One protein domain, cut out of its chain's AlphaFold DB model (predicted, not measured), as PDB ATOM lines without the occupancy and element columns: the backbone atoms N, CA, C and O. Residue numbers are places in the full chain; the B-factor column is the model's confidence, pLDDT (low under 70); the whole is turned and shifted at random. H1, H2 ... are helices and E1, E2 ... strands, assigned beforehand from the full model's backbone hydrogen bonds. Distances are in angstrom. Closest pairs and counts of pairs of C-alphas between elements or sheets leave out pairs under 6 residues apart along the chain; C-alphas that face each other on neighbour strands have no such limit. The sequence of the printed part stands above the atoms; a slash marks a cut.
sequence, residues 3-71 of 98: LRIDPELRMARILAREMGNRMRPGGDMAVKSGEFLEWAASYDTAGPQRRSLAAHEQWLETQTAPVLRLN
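What this domain is: This is residues 3 to 71 of the 98 residues of the protein "Adenylate kinase" of Rhizobium leguminosarum bv. trifolii WSM1689 (UniProt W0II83). The domain is a loose, drawn-out closed loop of chain: H1 and H2 form a helical hairpin, H3 follows beyond the end of H2, and the chain then swings back through residues 60 to 67, which stick out with no close neighbours, so that E1 ends beside the first printed residues. H1 and E1 with the first residues make one long side, and H2 and H3, one after the other, make the opposite long side. The printed part has 69 residues with three named helices and one named strand, in the order H1, H2, H3, E1; no two named strands pair, and the class is mostly helix. The whole is loose, with a radius of gyration of the C-alphas of 15.3 A, and only just elongated, spanning 50 by 25 by 16 A.

How they stand to each other: From the first printed residue, residues 3 to 4 pair in parallel with residues 70 to 71 of E1, the strand of residues 69 to 71; this short stretch bears no name, and E1 pairs with no named strand. H1, residues 7 to 18, follows. H2, residues 30 to 42, touches H1, with 7 pairs of C-alphas within 8 A. The closest C-alphas of the two are those of Met 11 and Ala 41, 6.8 A apart. H1 and H2 form a helical hairpin, at a shallow tilt of 21 degrees, opposite ways, with centres 11.7 A apart. H3, residues 53 to 61, touches no helix and is apart from H1 and H2. E1 is apart from H1, H2 and H3. In H1, H2 and H3 every backbone O i to N i+4 pair is within hydrogen-bond range.

Where its parts are: H1 runs from Pro 7, with its C-alpha at (139.451, 279.485, 288.532), to Glu 18, and is 16.3 A long from first to last C-alpha. H2, Ala 30 to Ser 42, is the longest helix with 13 residues and 18.5 A; its C-alpha 30 is at (145.332, 290.943, 306.720). H3, Leu 53 to Glu 61, measures 12.4 A. E1, Arg 69 to Asn 71, measures 7.2 A and ends with C-alpha 71 at (133.522, 269.489, 287.683).

The domain as a whole: The two C-alphas farthest apart are those of Gly 26 and Thr 64, at 50.1 A, while the first and last printed C-alphas, of Leu 3 and Asn 71, are 5.8 A apart. Residues 60 to 67 stand free; without them the body of 61 residues spans 41 by 25 by 14 A. The link from H1 to H2, 11 residues, is long; those from H2 to H3, 10 residues, and from H3 to E1, 7 residues, are short. The printed part has no cut. The mean pLDDT of the printed part is 87.2, and residues 20 to 30, of which residue 30 belongs to H2, are under 70.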
ATOM      1  N   LEU A   3     139.241 266.699 290.767       95.69
ATOM      2  CA  LEU A   3     138.198 267.720 290.708       95.69
ATOM      3  C   LEU A   3     138.762 269.000 290.101       95.69
ATOM      4  O   LEU A   3     139.800 269.504 290.539       95.69
ATOM      5  N   ARG A   4     138.054 269.543 289.116       96.38
ATOM      6  CA  ARG A   4     138.323 270.853 288.533       96.38
ATOM      7  C   ARG A   4     137.131 271.755 288.774       96.38
ATOM      8  O   ARG A   4     135.999 271.307 288.848       96.38
ATOM      9  N   ILE A   5     137.412 273.034 288.898       96.75
ATOM     10  CA  ILE A   5     136.418 274.090 288.966       96.75
ATOM     11  C   ILE A   5     137.013 275.276 288.229       96.75
ATOM     12  O   ILE A   5     138.239 275.414 288.170       96.75
ATOM     13  N   ASP A   6     136.145 276.096 287.654       96.94
ATOM     14  CA  ASP A   6     136.551 277.357 287.061       96.94
ATOM     15  C   ASP A   6     137.400 278.188 288.061       96.94
ATOM     16  O   ASP A   6     137.015 278.304 289.235       96.94
ATOM     17  N   PRO A   7     138.568 278.723 287.649       96.56
ATOM     18  CA  PRO A   7     139.451 279.485 288.532       96.56
ATOM     19  C   PRO A   7     138.780 280.697 289.183       96.56
ATOM     20  O   PRO A   7     139.017 280.954 290.367       96.56
ATOM     21  N   GLU A   8     137.926 281.416 288.453       96.62
ATOM     22  CA  GLU A   8     137.239 282.599 288.973       96.62
ATOM     23  C   GLU A   8     136.231 282.190 290.047       96.62
ATOM     24  O   GLU A   8     136.243 282.733 291.155       96.62
ATOM     25  N   LEU A   9     135.435 281.150 289.782       96.62
ATOM     26  CA  LEU A   9     134.497 280.598 290.762       96.62
ATOM     27  C   LEU A   9     135.216 280.046 292.006       96.62
ATOM     28  O   LEU A   9     134.754 280.235 293.136       96.62
ATOM     29  N   ARG A  10     136.365 279.384 291.826       96.25
ATOM     30  CA  ARG A  10     137.203 278.886 292.928       96.25
ATOM     31  C   ARG A  10     137.671 280.029 293.817       96.25
ATOM     32  O   ARG A  10     137.526 279.948 295.038       96.25
ATOM     33  N   MET A  11     138.208 281.087 293.213       95.12
ATOM     34  CA  MET A  11     138.690 282.251 293.949       95.12
ATOM     35  C   MET A  11     137.548 283.000 294.632       95.12
ATOM     36  O   MET A  11     137.701 283.367 295.794       95.12
ATOM     37  N   ALA A  12     136.384 283.137 293.993       94.12
ATOM     38  CA  ALA A  12     135.200 283.729 294.613       94.12
ATOM     39  C   ALA A  12     134.762 282.959 295.875       94.12
ATOM     40  O   ALA A  12     134.535 283.565 296.922       94.12
ATOM     41  N   ARG A  13     134.716 281.619 295.816       93.19
ATOM     42  CA  ARG A  13     134.399 280.764 296.979       93.19
ATOM     43  C   ARG A  13     135.453 280.870 298.086       93.19
ATOM     44  O   ARG A  13     135.102 280.892 299.264       93.19
ATOM     45  N   ILE A  14     136.738 280.942 297.728       91.75
ATOM     46  CA  ILE A  14     137.823 281.143 298.697       91.75
ATOM     47  C   ILE A  14     137.679 282.509 299.373       91.75
ATOM     48  O   ILE A  14     137.672 282.570 300.596       91.75
ATOM     49  N   LEU A  15     137.495 283.584 298.606       89.19
ATOM     50  CA  LEU A  15     137.305 284.933 299.140       89.19
ATOM     51  C   LEU A  15     136.106 284.999 300.088       89.19
ATOM     52  O   LEU A  15     136.242 285.506 301.197       89.19
ATOM     53  N   ALA A  16     134.964 284.426 299.703       88.19
ATOM     54  CA  ALA A  16     133.773 284.379 300.549       88.19
ATOM     55  C   ALA A  16     134.016 283.650 301.884       88.19
ATOM     56  O   ALA A  16     133.496 284.073 302.914       88.19
ATOM     57  N   ARG A  17     134.826 282.580 301.881       85.00
ATOM     58  CA  ARG A  17     135.212 281.855 303.102       85.00
ATOM     59  C   ARG A  17     136.160 282.670 303.978       85.00
ATOM     60  O   ARG A  17     136.013 282.678 305.195       85.00
ATOM     61  N   GLU A  18     137.156 283.299 303.365       77.88
ATOM     62  CA  GLU A  18     138.208 283.994 304.102       77.88
ATOM     63  C   GLU A  18     137.713 285.342 304.656       77.88
ATOM     64  O   GLU A  18     138.101 285.725 305.755       77.88
ATOM     65  N   MET A  19     136.820 286.064 303.961       70.19
ATOM     66  CA  MET A  19     136.345 287.402 304.355       70.19
ATOM     67  C   MET A  19     135.443 287.423 305.607       70.19
ATOM     68  O   MET A  19     134.246 287.687 305.543       70.19
ATOM     69  N   GLY A  20     136.064 287.240 306.777       64.00
ATOM     70  CA  GLY A  20     135.526 287.548 308.104       64.00
ATOM     71  C   GLY A  20     136.111 288.832 308.720       64.00
ATOM     72  O   GLY A  20     137.052 289.437 308.204       64.00
ATOM     73  N   ASN A  21     135.584 289.250 309.880       56.50
ATOM     74  CA  ASN A  21     135.899 290.536 310.535       56.50
ATOM     75  C   ASN A  21     137.396 290.807 310.824       56.50
ATOM     76  O   ASN A  21     137.763 291.965 311.011       56.50
ATOM     77  N   ARG A  22     138.261 289.784 310.858       59.16
ATOM     78  CA  ARG A  22     139.690 289.892 311.228       59.16
ATOM     79  C   ARG A  22     140.633 290.259 310.074       59.16
ATOM     80  O   ARG A  22     141.811 290.502 310.312       59.16
ATOM     81  N   MET A  23     140.130 290.308 308.841       59.78
ATOM     82  CA  MET A  23     140.924 290.590 307.633       59.78
ATOM     83  C   MET A  23     140.774 292.025 307.110       59.78
ATOM     84  O   MET A  23     141.289 292.351 306.043       59.78
ATOM     85  N   ARG A  24     140.076 292.902 307.846       61.94
ATOM     86  CA  ARG A  24     140.008 294.333 307.510       61.94
ATOM     87  C   ARG A  24     141.396 294.992 307.623       61.94
ATOM     88  O   ARG A  24     142.205 294.528 308.428       61.94
ATOM     89  N   PRO A  25     141.672 296.079 306.873       57.12
ATOM     90  CA  PRO A  25     142.898 296.861 307.036       57.12
ATOM     91  C   PRO A  25     143.129 297.220 308.513       57.12
ATOM     92  O   PRO A  25     142.240 297.776 309.155       57.12
ATOM     93  N   GLY A  26     144.293 296.850 309.059       61.94
ATOM     94  CA  GLY A  26     144.621 296.977 310.489       61.94
ATOM     95  C   GLY A  26     144.372 295.722 311.342       61.94
ATOM     96  O   GLY A  26     144.730 295.715 312.516       61.94
ATOM     97  N   GLY A  27     143.796 294.659 310.774       60.31
ATOM     98  CA  GLY A  27     143.663 293.349 311.416       60.31
ATOM     99  C   GLY A  27     144.959 292.533 311.378       60.31
ATOM    100  O   GLY A  27     145.718 292.587 310.410       60.31
ATOM    101  N   ASP A  28     145.185 291.725 312.414       65.12
ATOM    102  CA  ASP A  28     146.360 290.854 312.593       65.12
ATOM    103  C   ASP A  28     146.521 289.780 311.501       65.12
ATOM    104  O   ASP A  28     147.603 289.216 311.322       65.12
ATOM    105  N   MET A  29     145.448 289.513 310.753       63.88
ATOM    106  CA  MET A  29     145.387 288.492 309.711       63.88
ATOM    107  C   MET A  29     145.442 289.044 308.282       63.88
ATOM    108  O   MET A  29     145.556 288.252 307.354       63.88
ATOM    109  N   ALA A  30     145.414 290.365 308.069       67.62
ATOM    110  CA  ALA A  30     145.332 290.943 306.720       67.62
ATOM    111  C   ALA A  30     146.497 290.519 305.798       67.62
ATOM    112  O   ALA A  30     146.267 290.167 304.643       67.62
ATOM    113  N   VAL A  31     147.733 290.478 306.318       70.69
ATOM    114  CA  VAL A  31     148.926 290.053 305.555       70.69
ATOM    115  C   VAL A  31     148.876 288.561 305.219       70.69
ATOM    116  O   VAL A  31     149.001 288.185 304.058       70.69
ATOM    117  N   LYS A  32     148.610 287.708 306.217       75.88
ATOM    118  CA  LYS A  32     148.547 286.245 306.039       75.88
ATOM    119  C   LYS A  32     147.447 285.825 305.067       75.88
ATOM    120  O   LYS A  32     147.624 284.884 304.298       75.88
ATOM    121  N   SER A  33     146.316 286.522 305.091       80.50
ATOM    122  CA  SER A  33     145.213 286.259 304.172       80.50
ATOM    123  C   SER A  33     145.531 286.702 302.746       80.50
ATOM    124  O   SER A  33     145.147 286.005 301.811       80.50
ATOM    125  N   GLY A  34     146.278 287.796 302.562       83.06
ATOM    126  CA  GLY A  34     146.797 288.199 301.253       83.06
ATOM    127  C   GLY A  34     147.746 287.153 300.660       83.06
ATOM    128  O   GLY A  34     147.503 286.661 299.561       83.06
ATOM    129  N   GLU A  35     148.755 286.733 301.429       88.56
ATOM    130  CA  GLU A  35     149.711 285.691 301.014       88.56
ATOM    131  C   GLU A  35     149.009 284.371 300.663       88.56
ATOM    132  O   GLU A  35     149.352 283.710 299.680       88.56
ATOM    133  N   PHE A  36     147.989 283.989 301.438       88.38
ATOM    134  CA  PHE A  36     147.187 282.803 301.151       88.38
ATOM    135  C   PHE A  36     146.398 282.930 299.843       88.38
ATOM    136  O   PHE A  36     146.367 281.979 299.061       88.38
ATOM    137  N   LEU A  37     145.765 284.079 299.589       90.69
ATOM    138  CA  LEU A  37     144.996 284.310 298.364       90.69
ATOM    139  C   LEU A  37     145.893 284.313 297.124       90.69
ATOM    140  O   LEU A  37     145.537 283.691 296.124       90.69
ATOM    141  N   GLU A  38     147.067 284.941 297.199       92.12
ATOM    142  CA  GLU A  38     148.069 284.908 296.128       92.12
ATOM    143  C   GLU A  38     148.555 283.481 295.863       92.12
ATOM    144  O   GLU A  38     148.580 283.017 294.717       92.12
ATOM    145  N   TRP A  39     148.882 282.743 296.927       93.12
ATOM    146  CA  TRP A  39     149.257 281.338 296.822       93.12
ATOM    147  C   TRP A  39     148.137 280.501 296.188       93.12
ATOM    148  O   TRP A  39     148.397 279.732 295.258       93.12
ATOM    149  N   ALA A  40     146.890 280.682 296.627       94.56
ATOM    150  CA  ALA A  40     145.738 279.953 296.115       94.56
ATOM    151  C   ALA A  40     145.467 280.261 294.635       94.56
ATOM    152  O   ALA A  40     145.195 279.328 293.871       94.56
ATOM    153  N   ALA A  41     145.576 281.526 294.220       95.19
ATOM    154  CA  ALA A  41     145.422 281.955 292.830       95.19
ATOM    155  C   ALA A  41     146.522 281.377 291.928       95.19
ATOM    156  O   ALA A  41     146.240 280.931 290.817       95.19
ATOM    157  N   SER A  42     147.760 281.290 292.433       96.69
ATOM    158  CA  SER A  42     148.895 280.756 291.670       96.69
ATOM    159  C   SER A  42     148.730 279.292 291.245       96.69
ATOM    160  O   SER A  42     149.404 278.852 290.318       96.69
ATOM    161  N   TYR A  43     147.824 278.534 291.874       97.44
ATOM    162  CA  TYR A  43     147.572 277.136 291.525       97.44
ATOM    163  C   TYR A  43     147.253 276.935 290.035       97.44
ATOM    164  O   TYR A  43     147.761 275.987 289.443       97.44
ATOM    165  N   ASP A  44     146.447 277.803 289.414       96.31
ATOM    166  CA  ASP A  44     146.006 277.592 288.027       96.31
ATOM    167  C   ASP A  44     147.050 278.004 286.977       96.31
ATOM    168  O   ASP A  44     147.000 277.512 285.853       96.31
ATOM    169  N   THR A  45     148.003 278.876 287.326       95.75
ATOM    170  CA  THR A  45     148.949 279.483 286.367       95.75
ATOM    171  C   THR A  45     150.413 279.125 286.611       95.75
ATOM    172  O   THR A  45     151.234 279.261 285.705       95.75
ATOM    173  N   ALA A  46     150.780 278.669 287.812       95.62
ATOM    174  CA  ALA A  46     152.166 278.359 288.133       95.62
ATOM    175  C   ALA A  46     152.678 277.106 287.397       95.62
ATOM    176  O   ALA A  46     151.956 276.133 287.171       95.62
ATOM    177  N   GLY A  47     153.973 277.109 287.073       93.25
ATOM    178  CA  GLY A  47     154.649 275.978 286.437       93.25
ATOM    179  C   GLY A  47     154.760 274.729 287.328       93.25
ATOM    180  O   GLY A  47     154.469 274.788 288.528       93.25
ATOM    181  N   PRO A  48     155.216 273.594 286.769       92.50
ATOM    182  CA  PRO A  48     155.221 272.291 287.444       92.50
ATOM    183  C   PRO A  48     156.189 272.196 288.637       92.50
ATOM    184  O   PRO A  48     156.122 271.255 289.420       92.50
ATOM    185  N   GLN A  49     157.078 273.176 288.820       92.88
ATOM    186  CA  GLN A  49     157.977 273.259 289.978       92.88
ATOM    187  C   GLN A  49     157.253 273.702 291.265       92.88
ATOM    188  O   GLN A  49     157.853 273.742 292.340       92.88
ATOM    189  N   ARG A  50     155.975 274.082 291.170       92.06
ATOM    190  CA  ARG A  50     155.123 274.525 292.283       92.06
ATOM    191  C   ARG A  50     153.973 273.535 292.475       92.06
ATOM    192  O   ARG A  50     153.708 272.695 291.624       92.06
ATOM    193  N   ARG A  51     153.240 273.664 293.585       91.38
ATOM    194  CA  ARG A  51     151.943 272.986 293.756       91.38
ATOM    195  C   ARG A  51     150.898 273.655 292.863       91.38
ATOM    196  O   ARG A  51     150.175 274.534 293.322       91.38
ATOM    197  N   SER A  52     150.875 273.273 291.595       97.06
ATOM    198  CA  SER A  52     150.019 273.860 290.569       97.06
ATOM    199  C   SER A  52     149.208 272.811 289.823       97.06
ATOM    200  O   SER A  52     149.458 271.607 289.926       97.06
ATOM    201  N   LEU A  53     148.255 273.285 289.027       97.00
ATOM    202  CA  LEU A  53     147.534 272.480 288.057       97.00
ATOM    203  C   LEU A  53     148.501 271.747 287.126       97.00
ATOM    204  O   LEU A  53     148.354 270.546 286.951       97.00
ATOM    205  N   ALA A  54     149.509 272.435 286.582       97.62
ATOM    206  CA  ALA A  54     150.482 271.823 285.678       97.62
ATOM    207  C   ALA A  54     151.233 270.652 286.339       97.62
ATOM    208  O   ALA A  54     151.401 269.605 285.720       97.62
ATOM    209  N   ALA A  55     151.633 270.800 287.608       97.88
ATOM    210  CA  ALA A  55     152.268 269.717 288.362       97.88
ATOM    211  C   ALA A  55     151.315 268.531 288.586       97.88
ATOM    212  O   ALA A  55     151.719 267.376 288.459       97.88
ATOM    213  N   HIS A  56     150.047 268.804 288.912       97.38
ATOM    214  CA  HIS A  56     149.048 267.752 289.082       97.38
ATOM    215  C   HIS A  56     148.735 267.029 287.772       97.38
ATOM    216  O   HIS A  56     148.662 265.809 287.785       97.38
ATOM    217  N   GLU A  57     148.591 267.742 286.656       96.94
ATOM    218  CA  GLU A  57     148.366 267.138 285.337       96.94
ATOM    219  C   GLU A  57     149.519 266.199 284.956       96.94
ATOM    220  O   GLU A  57     149.276 265.030 284.661       96.94
ATOM    221  N   GLN A  58     150.772 266.649 285.100       97.19
ATOM    222  CA  GLN A  58     151.949 265.802 284.868       97.19
ATOM    223  C   GLN A  58     151.965 264.565 285.767       97.19
ATOM    224  O   GLN A  58     152.276 263.462 285.325       97.19
ATOM    225  N   TRP A  59     151.619 264.719 287.045       96.12
ATOM    226  CA  TRP A  59     151.535 263.575 287.944       96.12
ATOM    227  C   TRP A  59     150.414 262.611 287.534       96.12
ATOM    228  O   TRP A  59     150.622 261.397 287.550       96.12
ATOM    229  N   LEU A  60     149.249 263.121 287.127       95.94
ATOM    230  CA  LEU A  60     148.112 262.310 286.689       95.94
ATOM    231  C   LEU A  60     148.439 261.456 285.456       95.94
ATOM    232  O   LEU A  60     147.963 260.327 285.373       95.94
ATOM    233  N   GLU A  61     149.288 261.943 284.550       94.94
ATOM    234  CA  GLU A  61     149.780 261.183 283.387       94.94
ATOM    235  C   GLU A  61     150.609 259.950 283.780       94.94
ATOM    236  O   GLU A  61     150.669 258.977 283.032       94.94
ATOM    237  N   THR A  62     151.218 259.955 284.970       95.94
ATOM    238  CA  THR A  62     152.000 258.812 285.475       95.94
ATOM    239  C   THR A  62     151.145 257.738 286.152       95.94
ATOM    240  O   THR A  62     151.665 256.695 286.553       95.94
ATOM    241  N   GLN A  63     149.834 257.965 286.298       94.69
ATOM    242  CA  GLN A  63     148.950 257.031 286.990       94.69
ATOM    243  C   GLN A  63     148.497 255.907 286.059       94.69
ATOM    244  O   GLN A  63     148.055 256.133 284.938       94.69
ATOM    245  N   THR A  64     148.553 254.672 286.554       92.31
ATOM    246  CA  THR A  64     148.108 253.482 285.811       92.31
ATOM    247  C   THR A  64     146.610 253.218 285.952       92.31
ATOM    248  O   THR A  64     146.010 252.546 285.115       92.31
ATOM    249  N   ALA A  65     145.990 253.736 287.015       87.69
ATOM    250  CA  ALA A  65     144.554 253.643 287.227       87.69
ATOM    251  C   ALA A  65     143.814 254.748 286.449       87.69
ATOM    252  O   ALA A  65     144.293 255.885 286.411       87.69
ATOM    253  N   PRO A  66     142.617 254.471 285.899       86.56
ATOM    254  CA  PRO A  66     141.789 255.500 285.281       86.56
ATOM    255  C   PRO A  66     141.503 256.655 286.246       86.56
ATOM    256  O   PRO A  66     141.037 256.457 287.372       86.56
ATOM    257  N   VAL A  67     141.742 257.881 285.786       90.44
ATOM    258  CA  VAL A  67     141.469 259.092 286.560       90.44
ATOM    259  C   VAL A  67     140.081 259.610 286.202       90.44
ATOM    260  O   VAL A  67     139.872 260.172 285.131       90.44
ATOM    261  N   LEU A  68     139.137 259.474 287.133       91.62
ATOM    262  CA  LEU A  68     137.842 260.148 287.047       91.62
ATOM    263  C   LEU A  68     138.030 261.662 287.205       91.62
ATOM    264  O   LEU A  68     138.465 262.093 288.273       91.62
ATOM    265  N   ARG A  69     137.720 262.445 286.170       92.38
ATOM    266  CA  ARG A  69     137.771 263.915 286.184       92.38
ATOM    267  C   ARG A  69     136.360 264.475 286.311       92.38
ATOM    268  O   ARG A  69     135.513 264.097 285.514       92.38
ATOM    269  N   LEU A  70     136.127 265.356 287.280       93.44
ATOM    270  CA  LEU A  70     134.793 265.895 287.573       93.44
ATOM    271  C   LEU A  70     134.835 267.413 287.727       93.44
ATOM    272  O   LEU A  70     135.861 267.973 288.128       93.44
ATOM    273  N   ASN A  71     133.702 268.061 287.463       94.38
ATOM    274  CA  ASN A  71     133.522 269.489 287.683       94.38
ATOM    275  C   ASN A  71     132.888 269.755 289.060       94.38
ATOM    276  O   ASN A  71     131.705 269.509 289.266       94.38
TER     277      ASN A  71